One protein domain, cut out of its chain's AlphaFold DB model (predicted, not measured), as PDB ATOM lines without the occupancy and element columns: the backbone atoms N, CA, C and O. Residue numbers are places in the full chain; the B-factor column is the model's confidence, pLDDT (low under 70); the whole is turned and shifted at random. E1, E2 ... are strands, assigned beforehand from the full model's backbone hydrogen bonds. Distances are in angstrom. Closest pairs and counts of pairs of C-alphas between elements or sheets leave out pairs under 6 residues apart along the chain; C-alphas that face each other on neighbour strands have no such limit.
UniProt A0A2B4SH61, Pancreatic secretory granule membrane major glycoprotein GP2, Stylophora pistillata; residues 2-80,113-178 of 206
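What this domain is: This is residues 2 to 80 and 113 to 178 of the 206 residues of the protein "Pancreatic secretory granule membrane major glycoprotein GP2" of Stylophora pistillata (UniProt A0A2B4SH61). What is the picture? The printed part has little regular structure: a seven-stranded sheet curls like part of a barrel, and a looped tail, residues 149 to 178, leads away. What is printed? The 145 residues hold E1 to E7, no named helix, class all strand with 45 residues named; the mixed sheet runs E5 E1 E2 E3 E4 E7 E6. The whole is compact, radius of gyration of the C-alphas 15.8 A, spanning 46 by 36 by 24 A.

Where its parts are: Where are the strands? E1 is residues 16 to 21, E2 31 to 40 (28.0 A), E3 43 to 55 (28.6 A), E4 60 to 64, E5 72 to 74, E6 118 to 120 and E7 144 to 148. Which anchors help? C-alpha 16 is at (19.299, 25.053, -22.993), C-alpha 148 at (31.358, 29.836, -35.158).

How they stand to each other: What do E1 to E4 form? They form a meander, each strand the antiparallel neighbour of the one before; within hydrogen-bond range are N 19 and O 37, 2.9 A, N 34 and O 51, 2.9 A, and N 54 and O 61, 3.0 A. What follows? E5 is parallel to E1, with N 18 and O 73 at 2.8 A. E7 is antiparallel to E4, with N 62 and O 146 at 2.9 A, and parallel to E6, with N 120 and O 147 at 2.9 A.

The domain as a whole: Is there a cut? Residues 81 to 112 are not printed, and C-alphas 80 and 113 are 22.1 A apart; the E6 to E7 link is long. Where is confidence low? Residues 79 to 80, 150 to 155 and 165 to 169 have pLDDT under 70.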
ATOM      1  N   MET A   2      33.387  27.275 -29.564       94.19
ATOM      2  CA  MET A   2      32.327  26.902 -28.608       94.19
ATOM      3  C   MET A   2      32.873  27.011 -27.178       94.19
ATOM      4  O   MET A   2      33.988  26.548 -26.966       94.19
ATOM      5  N   PRO A   3      32.121  27.536 -26.194       94.44
ATOM      6  CA  PRO A   3      32.622  27.656 -24.829       94.44
ATOM      7  C   PRO A   3      33.010  26.324 -24.223       94.44
ATOM      8  O   PRO A   3      32.307  25.336 -24.409       94.44
ATOM      9  N   THR A   4      34.110  26.320 -23.469       95.00
ATOM     10  CA  THR A   4      34.604  25.150 -22.722       95.00
ATOM     11  C   THR A   4      34.160  25.137 -21.260       95.00
ATOM     12  O   THR A   4      34.507  24.235 -20.499       95.00
ATOM     13  N   ALA A   5      33.389  26.147 -20.852       93.38
ATOM     14  CA  ALA A   5      32.805  26.268 -19.527       93.38
ATOM     15  C   ALA A   5      31.278  26.202 -19.605       93.38
ATOM     16  O   ALA A   5      30.673  26.557 -20.619       93.38
ATOM     17  N   CYS A   6      30.654  25.782 -18.502       95.69
ATOM     18  CA  CYS A   6      29.202  25.734 -18.412       95.69
ATOM     19  C   CYS A   6      28.585  27.109 -18.666       95.69
ATOM     20  O   CYS A   6      28.829  28.066 -17.928       95.69
ATOM     21  N   VAL A   7      27.719  27.166 -19.672       95.31
ATOM     22  CA  VAL A   7      26.934  28.357 -19.976       95.31
ATOM     23  C   VAL A   7      25.619  28.319 -19.178       95.31
ATOM     24  O   VAL A   7      24.912  27.306 -19.217       95.31
ATOM     25  N   PRO A   8      25.257  29.378 -18.427       94.56
ATOM     26  CA  PRO A   8      24.001  29.413 -17.679       94.56
ATOM     27  C   PRO A   8      22.777  29.447 -18.601       94.56
ATOM     28  O   PRO A   8      22.832  30.020 -19.685       94.56
ATOM     29  N   LYS A   9      21.638  28.916 -18.139       94.00
ATOM     30  CA  LYS A   9      20.346  28.994 -18.856       94.00
ATOM     31  C   LYS A   9      20.034  30.415 -19.339       94.00
ATOM     32  O   LYS A   9      20.463  31.391 -18.718       94.00
ATOM     33  N   PHE A  10      19.239  30.506 -20.405       93.25
ATOM     34  CA  PHE A  10      18.823  31.766 -21.041       93.25
ATOM     35  C   PHE A  10      19.951  32.563 -21.703       93.25
ATOM     36  O   PHE A  10      19.760  33.724 -22.065       93.25
ATOM     37  N   HIS A  11      21.122  31.948 -21.872       93.06
ATOM     38  CA  HIS A  11      22.186  32.509 -22.689       93.06
ATOM     39  C   HIS A  11      22.185  31.903 -24.096       93.06
ATOM     40  O   HIS A  11      21.511  30.906 -24.366       93.06
ATOM     41  N   CYS A  12      22.936  32.510 -25.016       92.50
ATOM     42  CA  CYS A  12      23.037  32.088 -26.418       92.50
ATOM     43  C   CYS A  12      21.665  32.065 -27.132       92.50
ATOM     44  O   CYS A  12      21.432  31.304 -28.081       92.50
ATOM     45  N   GLY A  13      20.735  32.895 -26.641       91.69
ATOM     46  CA  GLY A  13      19.382  33.041 -27.163       91.69
ATOM     47  C   GLY A  13      18.549  31.769 -27.036       91.69
ATOM     48  O   GLY A  13      17.684  31.532 -27.872       91.69
ATOM     49  N   THR A  14      18.832  30.904 -26.057       94.94
ATOM     50  CA  THR A  14      18.126  29.634 -25.865       94.94
ATOM     51  C   THR A  14      17.904  29.322 -24.384       94.94
ATOM     52  O   THR A  14      18.617  29.818 -23.514       94.94
ATOM     53  N   TYR A  15      16.937  28.452 -24.083       95.19
ATOM     54  CA  TYR A  15      16.753  27.930 -22.728       95.19
ATOM     55  C   TYR A  15      17.896  26.990 -22.327       95.19
ATOM     56  O   TYR A  15      18.424  27.119 -21.221       95.19
ATOM     57  N   GLY A  16      18.270  26.066 -23.223       96.38
ATOM     58  CA  GLY A  16      19.299  25.053 -22.993       96.38
ATOM     59  C   GLY A  16      20.564  25.288 -23.820       96.38
ATOM     60  O   GLY A  16      20.694  24.721 -24.909       96.38
ATOM     61  N   PRO A  17      21.503  26.122 -23.345       96.88
ATOM     62  CA  PRO A  17      22.739  26.403 -24.062       96.88
ATOM     63  C   PRO A  17      23.680  25.197 -24.042       96.88
ATOM     64  O   PRO A  17      23.880  24.558 -23.005       96.88
ATOM     65  N   GLY A  18      24.249  24.903 -25.210       97.06
ATOM     66  CA  GLY A  18      25.235  23.854 -25.434       97.06
ATOM     67  C   GLY A  18      26.667  24.385 -25.404       97.06
ATOM     68  O   GLY A  18      26.960  25.396 -26.043       97.06
ATOM     69  N   TRP A  19      27.554  23.684 -24.704       97.31
ATOM     70  CA  TRP A  19      28.965  24.027 -24.518       97.31
ATOM     71  C   TRP A  19      29.845  22.770 -24.599       97.31
ATOM     72  O   TRP A  19      29.374  21.655 -24.374       97.31
ATOM     73  N   LEU A  20      31.112  22.930 -24.967       97.62
ATOM     74  CA  LEU A  20      32.066  21.843 -25.132       97.62
ATOM     75  C   LEU A  20      32.611  21.408 -23.769       97.62
ATOM     76  O   LEU A  20      33.240  22.186 -23.065       97.62
ATOM     77  N   ASP A  21      32.416  20.149 -23.409       95.88
ATOM     78  CA  ASP A  21      32.927  19.592 -22.162       95.88
ATOM     79  C   ASP A  21      34.374  19.119 -22.340       95.88
ATOM     80  O   ASP A  21      34.645  18.003 -22.805       95.88
ATOM     81  N   GLY A  22      35.297  20.026 -22.017       90.56
ATOM     82  CA  GLY A  22      36.742  19.851 -22.118       90.56
ATOM     83  C   GLY A  22      37.398  20.772 -23.148       90.56
ATOM     84  O   GLY A  22      36.759  21.616 -23.773       90.56
ATOM     85  N   ASP A  23      38.705  20.592 -23.329       92.06
ATOM     86  CA  ASP A  23      39.510  21.471 -24.175       92.06
ATOM     87  C   ASP A  23      39.361  21.179 -25.674       92.06
ATOM     88  O   ASP A  23      39.183  20.034 -26.121       92.06
ATOM     89  N   HIS A  24      39.523  22.225 -26.481       94.31
ATOM     90  CA  HIS A  24      39.629  22.094 -27.931       94.31
ATOM     91  C   HIS A  24      40.921  21.358 -28.338       94.31
ATOM     92  O   HIS A  24      41.932  21.469 -27.645       94.31
ATOM     93  N   PRO A  25      40.917  20.613 -29.459       96.25
ATOM     94  CA  PRO A  25      42.123  19.969 -29.982       96.25
ATOM     95  C   PRO A  25      43.189  20.975 -30.435       96.25
ATOM     96  O   PRO A  25      42.885  22.081 -30.888       96.25
ATOM     97  N   MET A  26      44.448  20.552 -30.414       92.81
ATOM     98  CA  MET A  26      45.535  21.221 -31.129       92.81
ATOM     99  C   MET A  26      45.511  20.841 -32.622       92.81
ATOM    100  O   MET A  26      44.900  19.834 -32.989       92.81
ATOM    101  N   PRO A  27      46.179  21.598 -33.515       91.12
ATOM    102  CA  PRO A  27      46.203  21.278 -34.946       91.12
ATOM    103  C   PRO A  27      46.704  19.860 -35.257       91.12
ATOM    104  O   PRO A  27      46.170  19.199 -36.149       91.12
ATOM    105  N   GLN A  28      47.687  19.362 -34.497       92.38
ATOM    106  CA  GLN A  28      48.243  18.018 -34.677       92.38
ATOM    107  C   GLN A  28      47.315  16.875 -34.238       92.38
ATOM    108  O   GLN A  28      47.530  15.740 -34.658       92.38
ATOM    109  N   ASP A  29      46.279  17.149 -33.438       93.12
ATOM    110  CA  ASP A  29      45.384  16.105 -32.918       93.12
ATOM    111  C   ASP A  29      44.403  15.591 -33.987       93.12
ATOM    112  O   ASP A  29      43.762  14.554 -33.820       93.12
ATOM    113  N   GLY A  30      44.268  16.311 -35.105       93.81
ATOM    114  CA  GLY A  30      43.343  15.958 -36.176       93.81
ATOM    115  C   GLY A  30      41.877  16.059 -35.741       93.81
ATOM    116  O   GLY A  30      41.462  17.052 -35.141       93.81
ATOM    117  N   ARG A  31      41.066  15.054 -36.102       97.06
ATOM    118  CA  ARG A  31      39.664  14.961 -35.665       97.06
ATOM    119  C   ARG A  31      39.599  14.229 -34.336       97.06
ATOM    120  O   ARG A  31      39.931  13.048 -34.267       97.06
ATOM    121  N   VAL A  32      39.079  14.901 -33.320       96.94
ATOM    122  CA  VAL A  32      38.859  14.309 -32.000       96.94
ATOM    123  C   VAL A  32      37.373  14.228 -31.690       96.94
ATOM    124  O   VAL A  32      36.582  15.064 -32.128       96.94
ATOM    125  N   LEU A  33      36.988  13.220 -30.911       97.88
ATOM    126  CA  LEU A  33      35.640  13.111 -30.376       97.88
ATOM    127  C   LEU A  33      35.560  13.906 -29.066       97.88
ATOM    128  O   LEU A  33      36.362  13.693 -28.156       97.88
ATOM    129  N   ARG A  34      34.592  14.815 -28.960       97.81
ATOM    130  CA  ARG A  34      34.335  15.613 -27.756       97.81
ATOM    131  C   ARG A  34      32.874  15.535 -27.362       97.81
ATOM    132  O   ARG A  34      32.008  15.330 -28.210       97.81
ATOM    133  N   ARG A  35      32.609  15.698 -26.070       98.06
ATOM    134  CA  ARG A  35      31.254  15.790 -25.541       98.06
ATOM    135  C   ARG A  35      30.816  17.250 -25.566       98.06
ATOM    136  O   ARG A  35      31.563  18.120 -25.144       98.06
ATOM    137  N   VAL A  36      29.614  17.514 -26.055       97.94
ATOM    138  CA  VAL A  36      28.899  18.770 -25.830       97.94
ATOM    139  C   VAL A  36      27.858  18.514 -24.762       97.94
ATOM    140  O   VAL A  36      27.085  17.565 -24.882       97.94
ATOM    141  N   CYS A  37      27.848  19.354 -23.740       97.88
ATOM    142  CA  CYS A  37      26.890  19.350 -22.649       97.88
ATOM    143  C   CYS A  37      25.862  20.462 -22.848       97.88
ATOM    144  O   CYS A  37      26.189  21.527 -23.365       97.88
ATOM    145  N   PHE A  38      24.633  20.234 -22.395       97.81
ATOM    146  CA  PHE A  38      23.562  21.221 -22.403       97.81
ATOM    147  C   PHE A  38      23.042  21.470 -20.988       97.81
ATOM    148  O   PHE A  38      22.754  20.530 -20.237       97.81
ATOM    149  N   HIS A  39      22.884  22.749 -20.647       96.31
ATOM    150  CA  HIS A  39      22.373  23.158 -19.344       96.31
ATOM    151  C   HIS A  39      20.842  23.112 -19.329       96.31
ATOM    152  O   HIS A  39      20.182  23.966 -19.916       96.31
ATOM    153  N   LEU A  40      20.253  22.163 -18.600       92.75
ATOM    154  CA  LEU A  40      18.802  22.062 -18.407       92.75
ATOM    155  C   LEU A  40      18.479  21.776 -16.944       92.75
ATOM    156  O   LEU A  40      19.298  21.224 -16.222       92.75
ATOM    157  N   GLU A  41      17.283  22.164 -16.498       90.25
ATOM    158  CA  GLU A  41      16.762  21.819 -15.159       90.25
ATOM    159  C   GLU A  41      17.667  22.253 -13.980       90.25
ATOM    160  O   GLU A  41      17.474  21.823 -12.853       90.25
ATOM    161  N   GLY A  42      18.612  23.177 -14.214       87.56
ATOM    162  CA  GLY A  42      19.589  23.621 -13.208       87.56
ATOM    163  C   GLY A  42      20.872  22.785 -13.148       87.56
ATOM    164  O   GLY A  42      21.744  23.081 -12.337       87.56
ATOM    165  N   GLU A  43      21.016  21.780 -14.011       94.38
ATOM    166  CA  GLU A  43      22.225  20.974 -14.166       94.38
ATOM    167  C   GLU A  43      22.971  21.378 -15.450       94.38
ATOM    168  O   GLU A  43      22.408  21.370 -16.545       94.38
ATOM    169  N   CYS A  44      24.263  21.696 -15.326       94.69
ATOM    170  CA  CYS A  44      25.113  22.168 -16.429       94.69
ATOM    171  C   CYS A  44      25.293  21.169 -17.587       94.69
ATOM    172  O   CYS A  44      25.560  21.584 -18.715       94.69
ATOM    173  N   CYS A  45      25.189  19.869 -17.311       96.62
ATOM    174  CA  CYS A  45      25.320  18.805 -18.305       96.62
ATOM    175  C   CYS A  45      24.204  17.774 -18.119       96.62
ATOM    176  O   CYS A  45      24.455  16.590 -17.898       96.62
ATOM    177  N   LYS A  46      22.955  18.248 -18.148       95.88
ATOM    178  CA  LYS A  46      21.787  17.369 -18.025       95.88
ATOM    179  C   LYS A  46      21.650  16.459 -19.239       95.88
ATOM    180  O   LYS A  46      21.376  15.272 -19.116       95.88
ATOM    181  N   GLU A  47      21.838  17.054 -20.411       95.94
ATOM    182  CA  GLU A  47      21.842  16.382 -21.704       95.94
ATOM    183  C   GLU A  47      23.201  16.565 -22.357       95.94
ATOM    184  O   GLU A  47      23.889  17.562 -22.122       95.94
ATOM    185  N   TRP A  48      23.592  15.612 -23.193       96.50
ATOM    186  CA  TRP A  48      24.878  15.667 -23.872       96.50
ATOM    187  C   TRP A  48      24.863  14.922 -25.200       96.50
ATOM    188  O   TRP A  48      23.978  14.115 -25.486       96.50
ATOM    189  N   LYS A  49      25.868  15.201 -26.029       95.56
ATOM    190  CA  LYS A  49      26.094  14.510 -27.299       95.56
ATOM    191  C   LYS A  49      27.577  14.473 -27.636       95.56
ATOM    192  O   LYS A  49      28.295  15.421 -27.333       95.56
ATOM    193  N   MET A  50      28.038  13.401 -28.275       97.44
ATOM    194  CA  MET A  50      29.394  13.365 -28.823       97.44
ATOM    195  C   MET A  50      29.410  13.992 -30.214       97.44
ATOM    196  O   MET A  50      28.549  13.692 -31.037       97.44
ATOM    197  N   ILE A  51      30.408  14.826 -30.476       97.62
ATOM    198  CA  ILE A  51      30.654  15.454 -31.773       97.62
ATOM    199  C   ILE A  51      32.113  15.268 -32.173       97.62
ATOM    200  O   ILE A  51      32.981  15.063 -31.320       97.62
ATOM    201  N   GLN A  52      32.396  15.380 -33.467       98.25
ATOM    202  CA  GLN A  52      33.772  15.521 -33.933       98.25
ATOM    203  C   GLN A  52      34.170  16.995 -33.928       98.25
ATOM    204  O   GLN A  52      33.397  17.855 -34.349       98.25
ATOM    205  N   VAL A  53      35.382  17.279 -33.469       98.06
ATOM    206  CA  VAL A  53      35.965  18.622 -33.451       98.06
ATOM    207  C   VAL A  53      37.324  18.560 -34.124       98.06
ATOM    208  O   VAL A  53      38.082  17.612 -33.910       98.06
ATOM    209  N   ARG A  54      37.632  19.567 -34.939       96.50
ATOM    210  CA  ARG A  54      38.944  19.717 -35.562       96.50
ATOM    211  C   ARG A  54      39.427  21.153 -35.464       96.50
ATOM    212  O   ARG A  54      38.663  22.093 -35.681       96.50
ATOM    213  N   ASN A  55      40.715  21.290 -35.182       94.94
ATOM    214  CA  ASN A  55      41.428  22.551 -35.263       94.94
ATOM    215  C   ASN A  55      42.025  22.716 -36.670       94.94
ATOM    216  O   ASN A  55      42.884  21.937 -37.083       94.94
ATOM    217  N   CYS A  56      41.553  23.721 -37.403       93.62
ATOM    218  CA  CYS A  56      42.017  24.100 -38.739       93.62
ATOM    219  C   CYS A  56      43.095  25.198 -38.675       93.62
ATOM    220  O   CYS A  56      43.179  26.041 -39.566       93.62
ATOM    221  N   VAL A  57      43.893  25.206 -37.601       87.75
ATOM    222  CA  VAL A  57      44.923  26.199 -37.248       87.75
ATOM    223  C   VAL A  57      44.330  27.546 -36.830       87.75
ATOM    224  O   VAL A  57      44.508  27.961 -35.690       87.75
ATOM    225  N   ASN A  58      43.579  28.197 -37.718       85.25
ATOM    226  CA  ASN A  58      43.031  29.540 -37.484       85.25
ATOM    227  C   ASN A  58      41.646  29.511 -36.831       85.25
ATOM    228  O   ASN A  58      41.171  30.506 -36.296       85.25
ATOM    229  N   PHE A  59      40.949  28.381 -36.914       90.19
ATOM    230  CA  PHE A  59      39.606  28.242 -36.374       90.19
ATOM    231  C   PHE A  59      39.268  26.794 -36.058       90.19
ATOM    232  O   PHE A  59      39.890  25.855 -36.549       90.19
ATOM    233  N   MET A  60      38.222  26.631 -35.256       93.94
ATOM    234  CA  MET A  60      37.658  25.333 -34.920       93.94
ATOM    235  C   MET A  60      36.444  25.040 -35.789       93.94
ATOM    236  O   MET A  60      35.579  25.908 -35.959       93.94
ATOM    237  N   VAL A  61      36.360  23.802 -36.262       96.81
ATOM    238  CA  VAL A  61      35.162  23.251 -36.893       96.81
ATOM    239  C   VAL A  61      34.581  22.133 -36.047       96.81
ATOM    240  O   VAL A  61      35.301  21.345 -35.429       96.81
ATOM    241  N   TYR A  62      33.257  22.079 -36.033       98.06
ATOM    242  CA  TYR A  62      32.470  21.171 -35.217       98.06
ATOM    243  C   TYR A  62      31.518  20.425 -36.135       98.06
ATOM    244  O   TYR A  62      30.774  21.051 -36.891       98.06
ATOM    245  N   HIS A  63      31.534  19.100 -36.075       98.12
ATOM    246  CA  HIS A  63      30.542  18.288 -36.756       98.12
ATOM    247  C   HIS A  63      29.274  18.257 -35.903       98.12
ATOM    248  O   HIS A  63      29.151  17.449 -34.981       98.12
ATOM    249  N   LEU A  64      28.366  19.191 -36.172       97.56
ATOM    250  CA  LEU A  64      27.154  19.396 -35.392       97.56
ATOM    251  C   LEU A  64      25.980  18.656 -36.018       97.56
ATOM    252  O   LEU A  64      25.907  18.445 -37.226       97.56
ATOM    253  N   GLU A  65      25.039  18.291 -35.162       94.69
ATOM    254  CA  GLU A  65      23.791  17.634 -35.518       94.69
ATOM    255  C   GLU A  65      22.655  18.297 -34.743       94.69
ATOM    256  O   GLU A  65      22.883  19.200 -33.943       94.69
ATOM    257  N   LEU A  66      21.427  17.821 -34.925       94.38
ATOM    258  CA  LEU A  66      20.311  18.298 -34.125       94.38
ATOM    259  C   LEU A  66      20.564  18.025 -32.624       94.38
ATOM    260  O   LEU A  66      21.018  16.921 -32.271       94.38
ATOM    261  N   PRO A  67      20.254  18.993 -31.738       92.19
ATOM    262  CA  PRO A  67      20.293  18.787 -30.295       92.19
ATOM    263  C   PRO A  67      19.303  17.695 -29.836       92.19
ATOM    264  O   PRO A  67      18.252  17.532 -30.457       92.19
ATOM    265  N   PRO A  68      19.576  16.976 -28.727       88.44
ATOM    266  CA  PRO A  68      18.697  15.906 -28.225       88.44
ATOM    267  C   PRO A  68      17.254  16.324 -27.872       88.44
ATOM    268  O   PRO A  68      16.332  15.517 -27.945       88.44
ATOM    269  N   LYS A  69      17.058  17.578 -27.458       88.81
ATOM    270  CA  LYS A  69      15.796  18.176 -26.982       88.81
ATOM    271  C   LYS A  69      15.697  19.634 -27.442       88.81
ATOM    272  O   LYS A  69      16.700  20.263 -27.769       88.81
ATOM    273  N   CYS A  70      14.484  20.179 -27.433       85.81
ATOM    274  CA  CYS A  70      14.225  21.596 -27.684       85.81
ATOM    275  C   CYS A  70      13.670  22.274 -26.426       85.81
ATOM    276  O   CYS A  70      12.950  21.616 -25.674       85.81
ATOM    277  N   PRO A  71      13.936  23.575 -26.220       90.62
ATOM    278  CA  PRO A  71      14.762  24.467 -27.042       90.62
ATOM    279  C   PRO A  71      16.228  24.466 -26.577       90.62
ATOM    280  O   PRO A  71      16.536  24.962 -25.492       90.62
ATOM    281  N   MET A  72      17.120  23.897 -27.398       95.12
ATOM    282  CA  MET A  72      18.565  23.868 -27.151       95.12
ATOM    283  C   MET A  72      19.334  24.375 -28.361       95.12
ATOM    284  O   MET A  72      18.905  24.196 -29.503       95.12
ATOM    285  N   ARG A  73      20.485  24.994 -28.114       95.81
ATOM    286  CA  ARG A  73      21.296  25.631 -29.155       95.81
ATOM    287  C   ARG A  73      22.774  25.553 -28.808       95.81
ATOM    288  O   ARG A  73      23.135  25.714 -27.644       95.81
ATOM    289  N   TYR A  74      23.628  25.338 -29.800       96.75
ATOM    290  CA  TYR A  74      25.071  25.366 -29.610       96.75
ATOM    291  C   TYR A  74      25.555  26.806 -29.449       96.75
ATOM    292  O   TYR A  74      25.258  27.677 -30.272       96.75
ATOM    293  N   CYS A  75      26.310  27.044 -28.382       95.25
ATOM    294  CA  CYS A  75      26.804  28.361 -28.047       95.25
ATOM    295  C   CYS A  75      28.166  28.645 -28.691       95.25
ATOM    296  O   CYS A  75      28.955  27.733 -28.930       95.25
ATOM    297  N   GLY A  76      28.449  29.916 -28.954       93.31
ATOM    298  CA  GLY A  76      29.760  30.409 -29.353       93.31
ATOM    299  C   GLY A  76      30.341  31.331 -28.286       93.31
ATOM    300  O   GLY A  76      29.614  32.073 -27.636       93.31
ATOM    301  N   ASP A  77      31.657  31.335 -28.105       86.00
ATOM    302  CA  ASP A  77      32.298  32.176 -27.094       86.00
ATOM    303  C   ASP A  77      32.285  33.676 -27.411       86.00
ATOM    304  O   ASP A  77      32.506  34.487 -26.515       86.00
ATOM    305  N   ALA A  78      32.077  34.046 -28.678       71.56
ATOM    306  CA  ALA A  78      32.327  35.390 -29.204       71.56
ATOM    307  C   ALA A  78      33.757  35.931 -28.966       71.56
ATOM    308  O   ALA A  78      33.971  37.143 -28.907       71.56
ATOM    309  N   VAL A  79      34.740  35.039 -28.770       63.22
ATOM    310  CA  VAL A  79      36.116  35.414 -28.414       63.22
ATOM    311  C   VAL A  79      36.901  35.881 -29.638       63.22
ATOM    312  O   VAL A  79      37.096  35.127 -30.590       63.22
ATOM    313  N   LYS A  80      37.399  37.118 -29.499       57.25
ATOM    314  CA  LYS A  80      38.581  37.745 -30.108       57.25
ATOM    315  C   LYS A  80      39.477  36.757 -30.867       57.25
ATOM    316  O   LYS A  80      40.210  35.993 -30.242       57.25
ATOM    317  N   GLU A 113      36.825  19.486 -44.308       95.69
ATOM    318  CA  GLU A 113      36.059  20.196 -43.274       95.69
ATOM    319  C   GLU A 113      36.613  21.583 -42.911       95.69
ATOM    320  O   GLU A 113      35.890  22.388 -42.332       95.69
ATOM    321  N   CYS A 114      37.877  21.860 -43.236       94.62
ATOM    322  CA  CYS A 114      38.505  23.169 -43.081       94.62
ATOM    323  C   CYS A 114      38.273  24.075 -44.300       94.62
ATOM    324  O   CYS A 114      38.448  25.283 -44.191       94.62
ATOM    325  N   GLU A 115      37.862  23.520 -45.443       94.19
ATOM    326  CA  GLU A 115      37.514  24.288 -46.647       94.19
ATOM    327  C   GLU A 115      35.996  24.460 -46.798       94.19
ATOM    328  O   GLU A 115      35.509  25.529 -47.158       94.19
ATOM    329  N   ASN A 116      35.240  23.409 -46.478       95.06
ATOM    330  CA  ASN A 116      33.813  23.276 -46.723       95.06
ATOM    331  C   ASN A 116      33.062  23.064 -45.403       95.06
ATOM    332  O   ASN A 116      32.826  21.937 -44.958       95.06
ATOM    333  N   HIS A 117      32.669  24.176 -44.784       95.06
ATOM    334  CA  HIS A 117      31.910  24.205 -43.535       95.06
ATOM    335  C   HIS A 117      30.833  25.307 -43.545       95.06
ATOM    336  O   HIS A 117      31.014  26.384 -44.119       95.06
ATOM    337  N   GLY A 118      29.719  25.076 -42.854       94.31
ATOM    338  CA  GLY A 118      28.693  26.085 -42.599       94.31
ATOM    339  C   GLY A 118      29.143  27.143 -41.587       94.31
ATOM    340  O   GLY A 118      30.075  26.933 -40.808       94.31
ATOM    341  N   LEU A 119      28.465  28.292 -41.575       92.94
ATOM    342  CA  LEU A 119      28.740  29.379 -40.633       92.94
ATOM    343  C   LEU A 119      27.607  29.524 -39.618       92.94
ATOM    344  O   LEU A 119      26.438  29.628 -39.982       92.94
ATOM    345  N   LEU A 120      27.980  29.580 -38.342       92.19
ATOM    346  CA  LEU A 120      27.112  29.988 -37.243       92.19
ATOM    347  C   LEU A 120      27.520  31.402 -36.827       92.19
ATOM    348  O   LEU A 120      28.434  31.567 -36.020       92.19
ATOM    349  N   ASP A 121      26.880  32.412 -37.424       87.06
ATOM    350  CA  ASP A 121      27.305  33.819 -37.337       87.06
ATOM    351  C   ASP A 121      26.315  34.765 -36.640       87.06
ATOM    352  O   ASP A 121      26.479  35.989 -36.612       87.06
ATOM    353  N   SER A 122      25.252  34.195 -36.087       87.69
ATOM    354  CA  SER A 122      24.226  34.941 -35.372       87.69
ATOM    355  C   SER A 122      24.784  35.410 -34.022       87.69
ATOM    356  O   SER A 122      25.234  34.595 -33.221       87.69
ATOM    357  N   ALA A 123      24.775  36.723 -33.771       84.12
ATOM    358  CA  ALA A 123      25.376  37.324 -32.570       84.12
ATOM    359  C   ALA A 123      24.725  36.846 -31.259       84.12
ATOM    360  O   ALA A 123      25.366  36.792 -30.213       84.12
ATOM    361  N   ASP A 124      23.459  36.455 -31.342       88.38
ATOM    362  CA  ASP A 124      22.694  35.860 -30.256       88.38
ATOM    363  C   ASP A 124      23.182  34.462 -29.856       88.38
ATOM    364  O   ASP A 124      22.746  33.962 -28.833       88.38
ATOM    365  N   ARG A 125      24.107  33.832 -30.600       91.31
ATOM    366  CA  ARG A 125      24.790  32.595 -30.183       91.31
ATOM    367  C   ARG A 125      25.901  32.820 -29.168       91.31
ATOM    368  O   ARG A 125      26.441  31.836 -28.679       91.31
ATOM    369  N   SER A 126      26.272  34.064 -28.871       90.75
ATOM    370  CA  SER A 126      27.314  34.349 -27.885       90.75
ATOM    371  C   SER A 126      26.932  33.823 -26.499       90.75
ATOM    372  O   SER A 126      25.807  34.031 -26.047       90.75
ATOM    373  N   GLN A 127      27.890  33.246 -25.773       90.25
ATOM    374  CA  GLN A 127      27.716  32.869 -24.366       90.25
ATOM    375  C   GLN A 127      27.406  34.059 -23.461       90.25
ATOM    376  O   GLN A 127      26.862  33.867 -22.382       90.25
ATOM    377  N   GLY A 128      27.738  35.279 -23.897       86.94
ATOM    378  CA  GLY A 128      27.400  36.513 -23.194       86.94
ATOM    379  C   GLY A 128      26.031  37.085 -23.569       86.94
ATOM    380  O   GLY A 128      25.584  38.035 -22.932       86.94
ATOM    381  N   PHE A 129      25.357  36.548 -24.590       87.31
ATOM    382  CA  PHE A 129      24.013  36.988 -24.953       87.31
ATOM    383  C   PHE A 129      23.013  36.382 -23.973       87.31
ATOM    384  O   PHE A 129      22.734  35.193 -24.071       87.31
ATOM    385  N   TYR A 130      22.485  37.184 -23.051       88.50
ATOM    386  CA  TYR A 130      21.451  36.785 -22.096       88.50
ATOM    387  C   TYR A 130      20.098  37.378 -22.489       88.50
ATOM    388  O   TYR A 130      19.961  38.598 -22.573       88.50
ATOM    389  N   ASP A 131      19.091  36.525 -22.669       88.50
ATOM    390  CA  ASP A 131      17.702  36.944 -22.854       88.50
ATOM    391  C   ASP A 131      16.745  35.854 -22.330       88.50
ATOM    392  O   ASP A 131      16.617  34.795 -22.949       88.50
ATOM    393  N   PRO A 132      16.051  36.079 -21.199       89.00
ATOM    394  CA  PRO A 132      15.147  35.092 -20.614       89.00
ATOM    395  C   PRO A 132      13.816  34.940 -21.362       89.00
ATOM    396  O   PRO A 132      13.063  34.013 -21.065       89.00
ATOM    397  N   PHE A 133      13.510  35.821 -22.316       89.31
ATOM    398  CA  PHE A 133      12.276  35.781 -23.105       89.31
ATOM    399  C   PHE A 133      12.478  35.138 -24.481       89.31
ATOM    400  O   PHE A 133      11.503  34.783 -25.145       89.31
ATOM    401  N   VAL A 134      13.732  34.959 -24.906       87.62
ATOM    402  CA  VAL A 134      14.087  34.335 -26.181       87.62
ATOM    403  C   VAL A 134      14.526  32.895 -25.958       87.62
ATOM    404  O   VAL A 134      15.365  32.582 -25.120       87.62
ATOM    405  N   SER A 135      13.946  31.992 -26.747       89.50
ATOM    406  CA  SER A 135      14.168  30.559 -26.600       89.50
ATOM    407  C   SER A 135      14.301  29.869 -27.960       89.50
ATOM    408  O   SER A 135      13.490  29.019 -28.335       89.50
ATOM    409  N   LEU A 136      15.331  30.257 -28.711       94.00
ATOM    410  CA  LEU A 136      15.676  29.689 -30.014       94.00
ATOM    411  C   LEU A 136      16.211  28.260 -29.883       94.00
ATOM    412  O   LEU A 136      16.542  27.784 -28.794       94.00
ATOM    413  N   THR A 137      16.301  27.567 -31.015       94.00
ATOM    414  CA  THR A 137      16.718  26.165 -31.077       94.00
ATOM    415  C   THR A 137      17.489  25.858 -32.358       94.00
ATOM    416  O   THR A 137      17.204  26.432 -33.409       94.00
ATOM    417  N   ASP A 138      18.419  24.906 -32.282       94.94
ATOM    418  CA  ASP A 138      19.134  24.337 -33.432       94.94
ATOM    419  C   ASP A 138      18.435  23.094 -34.014       94.94
ATOM    420  O   ASP A 138      19.033  22.313 -34.749       94.94
ATOM    421  N   ALA A 139      17.137  22.914 -33.750       91.62
ATOM    422  CA  ALA A 139      16.328  21.842 -34.347       91.62
ATOM    423  C   ALA A 139      16.273  21.872 -35.887       91.62
ATOM    424  O   ALA A 139      15.943  20.869 -36.509       91.62
ATOM    425  N   GLY A 140      16.566  23.018 -36.508       89.19
ATOM    426  CA  GLY A 140      16.658  23.160 -37.965       89.19
ATOM    427  C   GLY A 140      18.064  22.939 -38.533       89.19
ATOM    428  O   GLY A 140      18.254  23.096 -39.737       89.19
ATOM    429  N   LEU A 141      19.060  22.630 -37.695       92.62
ATOM    430  CA  LEU A 141      20.442  22.473 -38.133       92.62
ATOM    431  C   LEU A 141      20.608  21.154 -38.900       92.62
ATOM    432  O   LEU A 141      20.359  20.072 -38.366       92.62
ATOM    433  N   SER A 142      21.051  21.228 -40.156       95.56
ATOM    434  CA  SER A 142      21.424  20.026 -40.907       95.56
ATOM    435  C   SER A 142      22.729  19.440 -40.354       95.56
ATOM    436  O   SER A 142      23.643  20.212 -40.059       95.56
ATOM    437  N   PRO A 143      22.865  18.109 -40.238       96.75
ATOM    438  CA  PRO A 143      24.128  17.485 -39.861       96.75
ATOM    439  C   PRO A 143      25.285  17.928 -40.764       96.75
ATOM    440  O   PRO A 143      25.146  17.915 -41.987       96.75
ATOM    441  N   GLY A 144      26.421  18.310 -40.181       97.62
ATOM    442  CA  GLY A 144      27.602  18.686 -40.958       97.62
ATOM    443  C   GLY A 144      28.637  19.490 -40.182       97.62
ATOM    444  O   GLY A 144      28.523  19.690 -38.975       97.62
ATOM    445  N   TRP A 145      29.667  19.953 -40.892       98.12
ATOM    446  CA  TRP A 145      30.740  20.769 -40.328       98.12
ATOM    447  C   TRP A 145      30.345  22.238 -40.262       98.12
ATOM    448  O   TRP A 145      29.923  22.812 -41.263       98.12
ATOM    449  N   TYR A 146      30.534  22.855 -39.099       96.94
ATOM    450  CA  TYR A 146      30.244  24.264 -38.863       96.94
ATOM    451  C   TYR A 146      31.394  24.967 -38.150       96.94
ATOM    452  O   TYR A 146      32.077  24.375 -37.315       96.94
ATOM    453  N   ARG A 147      31.544  26.263 -38.424       93.81
ATOM    454  CA  ARG A 147      32.416  27.191 -37.699       93.81
ATOM    455  C   ARG A 147      31.575  28.301 -37.062       93.81
ATOM    456  O   ARG A 147      30.752  28.924 -37.733       93.81
ATOM    457  N   PHE A 148      31.841  28.605 -35.793       91.00
ATOM    458  CA  PHE A 148      31.358  29.836 -35.158       91.00
ATOM    459  C   PHE A 148      32.152  31.037 -35.674       91.00
ATOM    460  O   PHE A 148      33.386  31.017 -35.627       91.00
ATOM    461  N   LYS A 149      31.457  32.068 -36.157       83.31
ATOM    462  CA  LYS A 149      32.068  33.301 -36.666       83.31
ATOM    463  C   LYS A 149      31.373  34.506 -36.051       83.31
ATOM    464  O   LYS A 149      30.156  34.585 -36.077       83.31
ATOM    465  N   ASP A 150      32.126  35.469 -35.549       69.38
ATOM    466  CA  ASP A 150      31.515  36.587 -34.834       69.38
ATOM    467  C   ASP A 150      31.097  37.734 -35.769       69.38
ATOM    468  O   ASP A 150      31.779  38.051 -36.746       69.38
ATOM    469  N   ARG A 151      29.962  38.377 -35.444       58.81
ATOM    470  CA  ARG A 151      29.547  39.706 -35.950       58.81
ATOM    471  C   ARG A 151      29.691  40.814 -34.903       58.81
ATOM    472  O   ARG A 151      29.535  41.987 -35.241       58.81
ATOM    473  N   ALA A 152      29.937  40.470 -33.637       51.03
ATOM    474  CA  ALA A 152      30.205  41.459 -32.601       51.03
ATOM    475  C   ALA A 152      31.596  42.031 -32.883       51.03
ATOM    476  O   ALA A 152      32.601  41.380 -32.623       51.03
ATOM    477  N   GLY A 153      31.636  43.190 -33.541       51.22
ATOM    478  CA  GLY A 153      32.880  43.850 -33.919       51.22
ATOM    479  C   GLY A 153      33.859  43.991 -32.748       51.22
ATOM    480  O   GLY A 153      33.511  43.891 -31.578       51.22
ATOM    481  N   PHE A 154      35.112  44.264 -33.085       53.66
ATOM    482  CA  PHE A 154      36.247  44.280 -32.161       53.66
ATOM    483  C   PHE A 154      36.289  45.501 -31.221       53.66
ATOM    484  O   PHE A 154      37.194  45.608 -30.398       53.66
ATOM    485  N   GLN A 155      35.331  46.427 -31.329       59.03
ATOM    486  CA  GLN A 155      35.252  47.630 -30.502       59.03
ATOM    487  C   GLN A 155      33.790  47.988 -30.226       59.03
ATOM    488  O   GLN A 155      32.915  47.771 -31.068       59.03
ATOM    489  N   MET A 156      33.522  48.571 -29.051       73.31
ATOM    490  CA  MET A 156      32.226  49.191 -28.761       73.31
ATOM    491  C   MET A 156      31.911  50.224 -29.848       73.31
ATOM    492  O   MET A 156      32.814  50.917 -30.309       73.31
ATOM    493  N   ALA A 157      30.652  50.354 -30.266       72.88
ATOM    494  CA  ALA A 157      30.291  51.429 -31.184       72.88
ATOM    495  C   ALA A 157      30.762  52.775 -30.606       72.88
ATOM    496  O   ALA A 157      30.622  53.015 -29.411       72.88
ATOM    497  N   ASP A 158      31.337  53.645 -31.427       86.06
ATOM    498  CA  ASP A 158      31.718  55.016 -31.052       86.06
ATOM    499  C   ASP A 158      30.543  56.001 -31.208       86.06
ATOM    500  O   ASP A 158      30.616  57.175 -30.838       86.06
ATOM    501  N   LYS A 159      29.426  55.506 -31.748       82.94
ATOM    502  CA  LYS A 159      28.190  56.239 -31.998       82.94
ATOM    503  C   LYS A 159      27.010  55.525 -31.367       82.94
ATOM    504  O   LYS A 159      27.020  54.309 -31.195       82.94
ATOM    505  N   CYS A 160      25.978  56.314 -31.076       86.31
ATOM    506  CA  CYS A 160      24.734  55.826 -30.501       86.31
ATOM    507  C   CYS A 160      24.180  54.649 -31.307       86.31
ATOM    508  O   CYS A 160      23.881  54.770 -32.499       86.31
ATOM    509  N   VAL A 161      24.057  53.513 -30.628       83.06
ATOM    510  CA  VAL A 161      23.408  52.320 -31.154       83.06
ATOM    511  C   VAL A 161      21.931  52.422 -30.799       83.06
ATOM    512  O   VAL A 161      21.576  52.833 -29.697       83.06
ATOM    513  N   LYS A 162      21.044  52.061 -31.727       76.88
ATOM    514  CA  LYS A 162      19.603  52.028 -31.444       76.88
ATOM    515  C   LYS A 162      19.300  51.037 -30.306       76.88
ATOM    516  O   LYS A 162      20.067  50.102 -30.075       76.88
ATOM    517  N   LEU A 163      18.178  51.240 -29.616       71.00
ATOM    518  CA  LEU A 163      17.636  50.273 -28.652       71.00
ATOM    519  C   LEU A 163      17.405  48.915 -29.339       71.00
ATOM    520  O   LEU A 163      17.146  48.884 -30.542       71.00
ATOM    521  N   PHE A 164      17.473  47.818 -28.580       72.31
ATOM    522  CA  PHE A 164      17.288  46.442 -29.082       72.31
ATOM    523  C   PHE A 164      18.349  45.960 -30.084       72.31
ATOM    524  O   PHE A 164      18.083  45.130 -30.951       72.31
ATOM    525  N   HIS A 165      19.572  46.463 -29.961       65.12
ATOM    526  CA  HIS A 165      20.732  45.953 -30.690       65.12
ATOM    527  C   HIS A 165      21.750  45.352 -29.714       65.12
ATOM    528  O   HIS A 165      21.607  45.475 -28.500       65.12
ATOM    529  N   CYS A 166      22.765  44.654 -30.233       65.88
ATOM    530  CA  CYS A 166      23.826  44.026 -29.427       65.88
ATOM    531  C   CYS A 166      23.324  43.059 -28.329       65.88
ATOM    532  O   CYS A 166      24.077  42.741 -27.418       65.88
ATOM    533  N   GLY A 167      22.070  42.595 -28.413       64.62
ATOM    534  CA  GLY A 167      21.472  41.671 -27.449       64.62
ATOM    535  C   GLY A 167      21.029  42.273 -26.121       64.62
ATOM    536  O   GLY A 167      20.990  41.567 -25.124       64.62
ATOM    537  N   THR A 168      20.702  43.564 -26.087       64.69
ATOM    538  CA  THR A 168      20.196  44.236 -24.882       64.69
ATOM    539  C   THR A 168      19.041  45.179 -25.217       64.69
ATOM    540  O   THR A 168      18.981  45.757 -26.305       64.69
ATOM    541  N   HIS A 169      18.123  45.375 -24.263       62.38
ATOM    542  CA  HIS A 169      17.070  46.393 -24.353       62.38
ATOM    543  C   HIS A 169      17.665  47.811 -24.378       62.38
ATOM    544  O   HIS A 169      17.163  48.684 -25.082       62.38
ATOM    545  N   ALA A 170      18.755  48.035 -23.638       76.56
ATOM    546  CA  ALA A 170      19.463  49.310 -23.558       76.56
ATOM    547  C   ALA A 170      20.908  49.137 -24.033       76.56
ATOM    548  O   ALA A 170      21.702  48.434 -23.406       76.56
ATOM    549  N   THR A 171      21.240  49.771 -25.152       83.00
ATOM    550  CA  THR A 171      22.557  49.694 -25.786       83.00
ATOM    551  C   THR A 171      23.485  50.807 -25.304       83.00
ATOM    552  O   THR A 171      23.047  51.903 -24.956       83.00
ATOM    553  N   GLY A 172      24.787  50.518 -25.284       80.62
ATOM    554  CA  GLY A 172      25.844  51.471 -24.941       80.62
ATOM    555  C   GLY A 172      26.762  51.765 -26.126       80.62
ATOM    556  O   GLY A 172      26.852  50.977 -27.068       80.62
ATOM    557  N   TRP A 173      27.447  52.906 -26.070       89.06
ATOM    558  CA  TRP A 173      28.493  53.297 -27.015       89.06
ATOM    559  C   TRP A 173      29.595  54.079 -26.292       89.06
ATOM    560  O   TRP A 173      29.364  54.666 -25.230       89.06
ATOM    561  N   LEU A 174      30.794  54.110 -26.867       84.31
ATOM    562  CA  LEU A 174      31.918  54.864 -26.333       84.31
ATOM    563  C   LEU A 174      31.804  56.318 -26.762       84.31
ATOM    564  O   LEU A 174      32.080  56.685 -27.903       84.31
ATOM    565  N   LYS A 175      31.394  57.168 -25.825       79.06
ATOM    566  CA  LYS A 175      31.423  58.610 -26.033       79.06
ATOM    567  C   LYS A 175      32.889  59.051 -26.142       79.06
ATOM    568  O   LYS A 175      33.640  58.849 -25.195       79.06
ATOM    569  N   ASN A 176      33.238  59.677 -27.271       85.56
ATOM    570  CA  ASN A 176      34.572  60.179 -27.658       85.56
ATOM    571  C   ASN A 176      35.494  59.196 -28.410       85.56
ATOM    572  O   ASN A 176      36.642  59.544 -28.662       85.56
ATOM    573  N   GLY A 177      34.992  58.037 -28.851       85.19
ATOM    574  CA  GLY A 177      35.783  57.096 -29.656       85.19
ATOM    575  C   GLY A 177      36.841  56.330 -28.855       85.19
ATOM    576  O   GLY A 177      36.969  56.505 -27.644       85.19
ATOM    577  N   HIS A 178      37.550  55.417 -29.526       76.94
ATOM    578  CA  HIS A 178      38.534  54.533 -28.889       76.94
ATOM    579  C   HIS A 178      39.898  55.214 -28.744       76.94
ATOM    580  O   HIS A 178      40.318  55.895 -29.682       76.94
TER     581      HIS A 178